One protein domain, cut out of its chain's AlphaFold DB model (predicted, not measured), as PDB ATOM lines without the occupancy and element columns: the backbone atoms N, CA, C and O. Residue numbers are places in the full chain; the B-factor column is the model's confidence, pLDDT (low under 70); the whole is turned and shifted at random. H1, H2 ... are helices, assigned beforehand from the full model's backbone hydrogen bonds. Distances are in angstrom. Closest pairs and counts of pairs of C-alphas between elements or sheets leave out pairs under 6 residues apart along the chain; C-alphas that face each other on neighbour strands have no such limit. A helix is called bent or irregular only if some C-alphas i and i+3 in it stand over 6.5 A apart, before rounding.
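This is residues 90 to 140 of the 140 residues of the protein "Probable membrane transporter protein" of Levilactobacillus brevis (strain ATCC 367 / BCRC 12310 / CIP 105137 / JCM 1170 / LMG 11437 / NCIMB 947 / NCTC 947) (UniProt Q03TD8). Two long helices make a wide, flat V: H2 is one arm, H1 is the other, and they meet near their ends at a tight link, with the space between the arms empty. Nothing packs between or across the arms, and H1 has a kink on its way to the corner. The printed part has 51 residues with two named helices, H1 then H2 along the chain, and no named strand; its class is all helix. It is extended, with a radius of gyration of the C-alphas of 15.3 A and spans of 35 by 32 by 7 A.

H2, residues 116 to 139, is the longest helix by residues, with 24. H1, residues 90 to 112, meets H2 only through their link, which is tight, with 3 residues between the helices. Residues 90 to 110, of which 90 to 110 belong to H1, stand free. Residues 120 to 140, of which 120 to 139 belong to H2, also stand free. H1 has a kink of 27 degrees near residue 105. O i to N i+4 pairs are within hydrogen-bond range in 17 of 19 cases in H1 and 18 of 20 in H2.

H2 measures 34.1 A from C-alpha 116 at (260.761, 167.599, 115.962) to C-alpha 139 at (247.336, 181.410, 144.160). It is neither bent nor irregular, but only just: C-alphas 122 and 125 are 6.1 A apart. H1 measures 33.5 A from its first to its last C-alpha and begins with C-alpha 90 at (235.459, 152.495, 138.337). It is irregular, but only just: C-alphas 105 and 108 are 6.6 A apart.

The two C-alphas farthest apart, those of His 113 and Val 140, are 40.0 A apart. The first and last printed C-alphas, of Trp 90 and Val 140, are 31.9 A apart. The printed part has no cut, and Val 140 is the chain's last residue. The mean pLDDT of the printed part is 89.6, and no printed residue is under 70.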
ATOM      1  N   TRP A  90     235.116 153.354 139.468       87.19
ATOM      2  CA  TRP A  90     235.459 152.495 138.337       87.19
ATOM      3  C   TRP A  90     235.012 153.053 136.984       87.19
ATOM      4  O   TRP A  90     235.647 152.740 135.979       87.19
ATOM      5  N   SER A  91     233.971 153.890 136.942       89.62
ATOM      6  CA  SER A  91     233.498 154.510 135.700       89.62
ATOM      7  C   SER A  91     234.542 155.495 135.172       89.62
ATOM      8  O   SER A  91     235.008 155.394 134.032       89.62
ATOM      9  N   VAL A  92     234.997 156.394 136.050       89.38
ATOM     10  CA  VAL A  92     236.042 157.372 135.724       89.38
ATOM     11  C   VAL A  92     237.383 156.669 135.502       89.38
ATOM     12  O   VAL A  92     238.083 156.963 134.531       89.38
ATOM     13  N   GLY A  93     237.714 155.692 136.352       88.81
ATOM     14  CA  GLY A  93     238.949 154.916 136.262       88.81
ATOM     15  C   GLY A  93     239.109 154.195 134.922       88.81
ATOM     16  O   GLY A  93     240.156 154.326 134.284       88.81
ATOM     17  N   LEU A  94     238.074 153.490 134.444       90.50
ATOM     18  CA  LEU A  94     238.130 152.818 133.140       90.50
ATOM     19  C   LEU A  94     238.244 153.818 131.987       90.50
ATOM     20  O   LEU A  94     239.044 153.602 131.076       90.50
ATOM     21  N   SER A  95     237.468 154.906 132.022       93.06
ATOM     22  CA  SER A  95     237.507 155.919 130.962       93.06
ATOM     23  C   SER A  95     238.896 156.553 130.847       93.06
ATOM     24  O   SER A  95     239.410 156.730 129.741       93.06
ATOM     25  N   LEU A  96     239.537 156.847 131.984       91.25
ATOM     26  CA  LEU A  96     240.910 157.351 132.025       91.25
ATOM     27  C   LEU A  96     241.917 156.303 131.546       91.25
ATOM     28  O   LEU A  96     242.819 156.643 130.784       91.25
ATOM     29  N   MET A  97     241.758 155.034 131.936       90.62
ATOM     30  CA  MET A  97     242.654 153.955 131.517       90.62
ATOM     31  C   MET A  97     242.636 153.762 129.996       90.62
ATOM     32  O   MET A  97     243.693 153.685 129.373       90.62
ATOM     33  N   ILE A  98     241.448 153.744 129.385       94.88
ATOM     34  CA  ILE A  98     241.299 153.623 127.928       94.88
ATOM     35  C   ILE A  98     241.958 154.819 127.231       94.88
ATOM     36  O   ILE A  98     242.752 154.631 126.309       94.88
ATOM     37  N   GLY A  99     241.692 156.040 127.705       94.44
ATOM     38  CA  GLY A  99     242.319 157.251 127.173       94.44
ATOM     39  C   GLY A  99     243.847 157.232 127.291       94.44
ATOM     40  O   GLY A  99     244.543 157.555 126.327       94.44
ATOM     41  N   ALA A 100     244.377 156.790 128.433       91.06
ATOM     42  CA  ALA A 100     245.811 156.687 128.677       91.06
ATOM     43  C   ALA A 100     246.483 155.654 127.761       91.06
ATOM     44  O   ALA A 100     247.523 155.948 127.174       91.06
ATOM     45  N   VAL A 101     245.881 154.471 127.581       94.06
ATOM     46  CA  VAL A 101     246.406 153.424 126.687       94.06
ATOM     47  C   VAL A 101     246.402 153.898 125.235       94.06
ATOM     48  O   VAL A 101     247.419 153.791 124.549       94.06
ATOM     49  N   LEU A 102     245.290 154.470 124.765       95.88
ATOM     50  CA  LEU A 102     245.201 155.005 123.406       95.88
ATOM     51  C   LEU A 102     246.212 156.134 123.187       95.88
ATOM     52  O   LEU A 102     246.915 156.134 122.177       95.88
ATOM     53  N   GLY A 103     246.344 157.048 124.149       92.44
ATOM     54  CA  GLY A 103     247.323 158.130 124.115       92.44
ATOM     55  C   GLY A 103     248.763 157.618 124.060       92.44
ATOM     56  O   GLY A 103     249.523 158.034 123.187       92.44
ATOM     57  N   ALA A 104     249.130 156.669 124.924       90.38
ATOM     58  CA  ALA A 104     250.470 156.084 124.970       90.38
ATOM     59  C   ALA A 104     250.844 155.345 123.672       90.38
ATOM     60  O   ALA A 104     252.000 155.373 123.254       90.38
ATOM     61  N   LEU A 105     249.871 154.720 123.001       93.81
ATOM     62  CA  LEU A 105     250.078 154.050 121.716       93.81
ATOM     63  C   LEU A 105     250.114 155.032 120.534       93.81
ATOM     64  O   LEU A 105     250.867 154.818 119.578       93.81
ATOM     65  N   CYS A 106     249.295 156.084 120.560       93.31
ATOM     66  CA  CYS A 106     249.192 157.040 119.457       93.31
ATOM     67  C   CYS A 106     250.301 158.095 119.488       93.31
ATOM     68  O   CYS A 106     250.801 158.468 118.428       93.31
ATOM     69  N   ALA A 107     250.728 158.551 120.669       89.69
ATOM     70  CA  ALA A 107     251.694 159.639 120.800       89.69
ATOM     71  C   ALA A 107     253.034 159.356 120.091       89.69
ATOM     72  O   ALA A 107     253.430 160.185 119.271       89.69
ATOM     73  N   PRO A 108     253.713 158.203 120.281       88.88
ATOM     74  CA  PRO A 108     254.966 157.920 119.581       88.88
ATOM     75  C   PRO A 108     254.782 157.860 118.063       88.88
ATOM     76  O   PRO A 108     255.612 158.377 117.320       88.88
ATOM     77  N   ARG A 109     253.667 157.275 117.597       90.06
ATOM     78  CA  ARG A 109     253.345 157.184 116.165       90.06
ATOM     79  C   ARG A 109     253.134 158.559 115.550       90.06
ATOM     80  O   ARG A 109     253.601 158.805 114.443       90.06
ATOM     81  N   LEU A 110     252.457 159.455 116.262       88.06
ATOM     82  CA  LEU A 110     252.244 160.824 115.809       88.06
ATOM     83  C   LEU A 110     253.558 161.616 115.801       88.06
ATOM     84  O   LEU A 110     253.841 162.310 114.829       88.06
ATOM     85  N   LEU A 111     254.394 161.453 116.831       86.94
ATOM     86  CA  LEU A 111     255.705 162.104 116.920       86.94
ATOM     87  C   LEU A 111     256.654 161.693 115.781       86.94
ATOM     88  O   LEU A 111     257.452 162.517 115.350       86.94
ATOM     89  N   MET A 112     256.558 160.462 115.269       87.50
ATOM     90  CA  MET A 112     257.380 160.001 114.137       87.50
ATOM     91  C   MET A 112     257.042 160.691 112.806       87.50
ATOM     92  O   MET A 112     257.897 160.747 111.929       87.50
ATOM     93  N   HIS A 113     255.820 161.207 112.643       86.88
ATOM     94  CA  HIS A 113     255.374 161.853 111.402       86.88
ATOM     95  C   HIS A 113     255.545 163.379 111.414       86.88
ATOM     96  O   HIS A 113     255.229 164.037 110.424       86.88
ATOM     97  N   ILE A 114     256.014 163.962 112.523       86.75
ATOM     98  CA  ILE A 114     256.105 165.412 112.707       86.75
ATOM     99  C   ILE A 114     257.567 165.828 112.869       86.75
ATOM    100  O   ILE A 114     258.321 165.217 113.622       86.75
ATOM    101  N   ASP A 115     257.951 166.926 112.211       88.25
ATOM    102  CA  ASP A 115     259.266 167.544 112.388       88.25
ATOM    103  C   ASP A 115     259.500 167.923 113.866       88.25
ATOM    104  O   ASP A 115     258.809 168.809 114.395       88.25
ATOM    105  N   PRO A 116     260.518 167.355 114.540       83.94
ATOM    106  CA  PRO A 116     260.761 167.599 115.962       83.94
ATOM    107  C   PRO A 116     261.116 169.061 116.258       83.94
ATOM    108  O   PRO A 116     260.842 169.560 117.350       83.94
ATOM    109  N   GLN A 117     261.698 169.774 115.288       85.38
ATOM    110  CA  GLN A 117     262.022 171.196 115.425       85.38
ATOM    111  C   GLN A 117     260.761 172.065 115.494       85.38
ATOM    112  O   GLN A 117     260.631 172.871 116.415       85.38
ATOM    113  N   LYS A 118     259.809 171.857 114.573       85.56
ATOM    114  CA  LYS A 118     258.526 172.575 114.574       85.56
ATOM    115  C   LYS A 118     257.720 172.221 115.817       85.56
ATOM    116  O   LYS A 118     257.219 173.116 116.489       85.56
ATOM    117  N   LEU A 119     257.661 170.937 116.174       86.25
ATOM    118  CA  LEU A 119     256.949 170.490 117.368       86.25
ATOM    119  C   LEU A 119     257.489 171.169 118.631       86.25
ATOM    120  O   LEU A 119     256.721 171.756 119.386       86.25
ATOM    121  N   ASN A 120     258.809 171.173 118.829       87.12
ATOM    122  CA  ASN A 120     259.417 171.836 119.982       87.12
ATOM    123  C   ASN A 120     259.176 173.349 119.996       87.12
ATOM    124  O   ASN A 120     259.021 173.919 121.074       87.12
ATOM    125  N   GLN A 121     259.143 174.001 118.833       89.50
ATOM    126  CA  GLN A 121     258.878 175.436 118.744       89.50
ATOM    127  C   GLN A 121     257.458 175.797 119.203       89.50
ATOM    128  O   GLN A 121     257.290 176.844 119.817       89.50
ATOM    129  N   TYR A 122     256.463 174.937 118.963       88.19
ATOM    130  CA  TYR A 122     255.085 175.151 119.426       88.19
ATOM    131  C   TYR A 122     254.835 174.630 120.848       88.19
ATOM    132  O   TYR A 122     254.197 175.305 121.654       88.19
ATOM    133  N   VAL A 123     255.361 173.451 121.193       87.69
ATOM    134  CA  VAL A 123     255.111 172.805 122.493       87.69
ATOM    135  C   VAL A 123     255.764 173.570 123.641       87.69
ATOM    136  O   VAL A 123     255.154 173.707 124.696       87.69
ATOM    137  N   LYS A 124     256.979 174.105 123.459       87.62
ATOM    138  CA  LYS A 124     257.686 174.850 124.516       87.62
ATOM    139  C   LYS A 124     256.925 176.091 125.010       87.62
ATOM    140  O   LYS A 124     256.708 176.176 126.219       87.62
ATOM    141  N   PRO A 125     256.502 177.043 124.150       91.38
ATOM    142  CA  PRO A 125     255.747 178.207 124.608       91.38
ATOM    143  C   PRO A 125     254.366 177.818 125.137       91.38
ATOM    144  O   PRO A 125     253.920 178.402 126.119       91.38
ATOM    145  N   PHE A 126     253.721 176.802 124.555       93.12
ATOM    146  CA  PHE A 126     252.447 176.292 125.059       93.12
ATOM    147  C   PHE A 126     252.571 175.736 126.487       93.12
ATOM    148  O   PHE A 126     251.797 176.116 127.359       93.12
ATOM    149  N   MET A 127     253.583 174.904 126.751       86.88
ATOM    150  CA  MET A 127     253.890 174.407 128.098       86.88
ATOM    151  C   MET A 127     254.214 175.551 129.063       86.88
ATOM    152  O   MET A 127     253.706 175.565 130.179       86.88
ATOM    153  N   GLY A 128     255.013 176.534 128.637       88.38
ATOM    154  CA  GLY A 128     255.319 177.713 129.452       88.38
ATOM    155  C   GLY A 128     254.068 178.508 129.836       88.38
ATOM    156  O   GLY A 128     253.879 178.831 131.007       88.38
ATOM    157  N   LEU A 129     253.178 178.762 128.872       93.50
ATOM    158  CA  LEU A 129     251.901 179.434 129.110       93.50
ATOM    159  C   LEU A 129     251.014 178.626 130.067       93.50
ATOM    160  O   LEU A 129     250.456 179.188 131.006       93.50
ATOM    161  N   LEU A 130     250.917 177.312 129.856       91.25
ATOM    162  CA  LEU A 130     250.134 176.414 130.702       91.25
ATOM    163  C   LEU A 130     250.627 176.436 132.155       91.25
ATOM    164  O   LEU A 130     249.815 176.537 133.070       91.25
ATOM    165  N   LEU A 131     251.946 176.412 132.371       89.69
ATOM    166  CA  LEU A 131     252.545 176.491 133.706       89.69
ATOM    167  C   LEU A 131     252.252 177.825 134.397       89.69
ATOM    168  O   LEU A 131     251.932 177.832 135.584       89.69
ATOM    169  N   ILE A 132     252.311 178.942 133.667       93.50
ATOM    170  CA  ILE A 132     251.951 180.261 134.206       93.50
ATOM    171  C   ILE A 132     250.473 180.282 134.611       93.50
ATOM    172  O   ILE A 132     250.145 180.711 135.715       93.50
ATOM    173  N   VAL A 133     249.580 179.777 133.754       94.38
ATOM    174  CA  VAL A 133     248.136 179.726 134.034       94.38
ATOM    175  C   VAL A 133     247.832 178.832 135.239       94.38
ATOM    176  O   VAL A 133     247.068 179.240 136.113       94.38
ATOM    177  N   MET A 134     248.435 177.642 135.318       89.38
ATOM    178  CA  MET A 134     248.266 176.745 136.468       89.38
ATOM    179  C   MET A 134     248.823 177.363 137.754       89.38
ATOM    180  O   MET A 134     248.165 177.297 138.787       89.38
ATOM    181  N   GLY A 135     249.994 178.003 137.689       86.75
ATOM    182  CA  GLY A 135     250.593 178.688 138.834       86.75
ATOM    183  C   GLY A 135     249.723 179.833 139.355       86.75
ATOM    184  O   GLY A 135     249.503 179.939 140.557       86.75
ATOM    185  N   LEU A 136     249.156 180.644 138.457       93.81
ATOM    186  CA  LEU A 136     248.228 181.718 138.824       93.81
ATOM    187  C   LEU A 136     246.936 181.174 139.449       93.81
ATOM    188  O   LEU A 136     246.490 181.692 140.469       93.81
ATOM    189  N   ARG A 137     246.363 180.104 138.879       91.81
ATOM    190  CA  ARG A 137     245.167 179.420 139.408       91.81
ATOM    191  C   ARG A 137     245.365 178.785 140.783       91.81
ATOM    192  O   ARG A 137     244.377 178.504 141.441       91.81
ATOM    193  N   MET A 138     246.600 178.495 141.180       86.12
ATOM    194  CA  MET A 138     246.890 177.942 142.503       86.12
ATOM    195  C   MET A 138     246.914 179.028 143.592       86.12
ATOM    196  O   MET A 138     246.699 178.717 144.759       86.12
ATOM    197  N   ILE A 139     247.207 180.281 143.223       89.56
ATOM    198  CA  ILE A 139     247.336 181.410 144.160       89.56
ATOM    199  C   ILE A 139     245.994 182.123 144.393       89.56
ATOM    200  O   ILE A 139     245.777 182.649 145.484       89.56
ATOM    201  N   VAL A 140     245.130 182.170 143.373       73.50
ATOM    202  CA  VAL A 140     243.801 182.813 143.404       73.50
ATOM    203  C   VAL A 140     242.719 181.789 143.702       73.50
ATOM    204  O   VAL A 140     241.919 182.047 144.625       73.50
TER     205      VAL A 140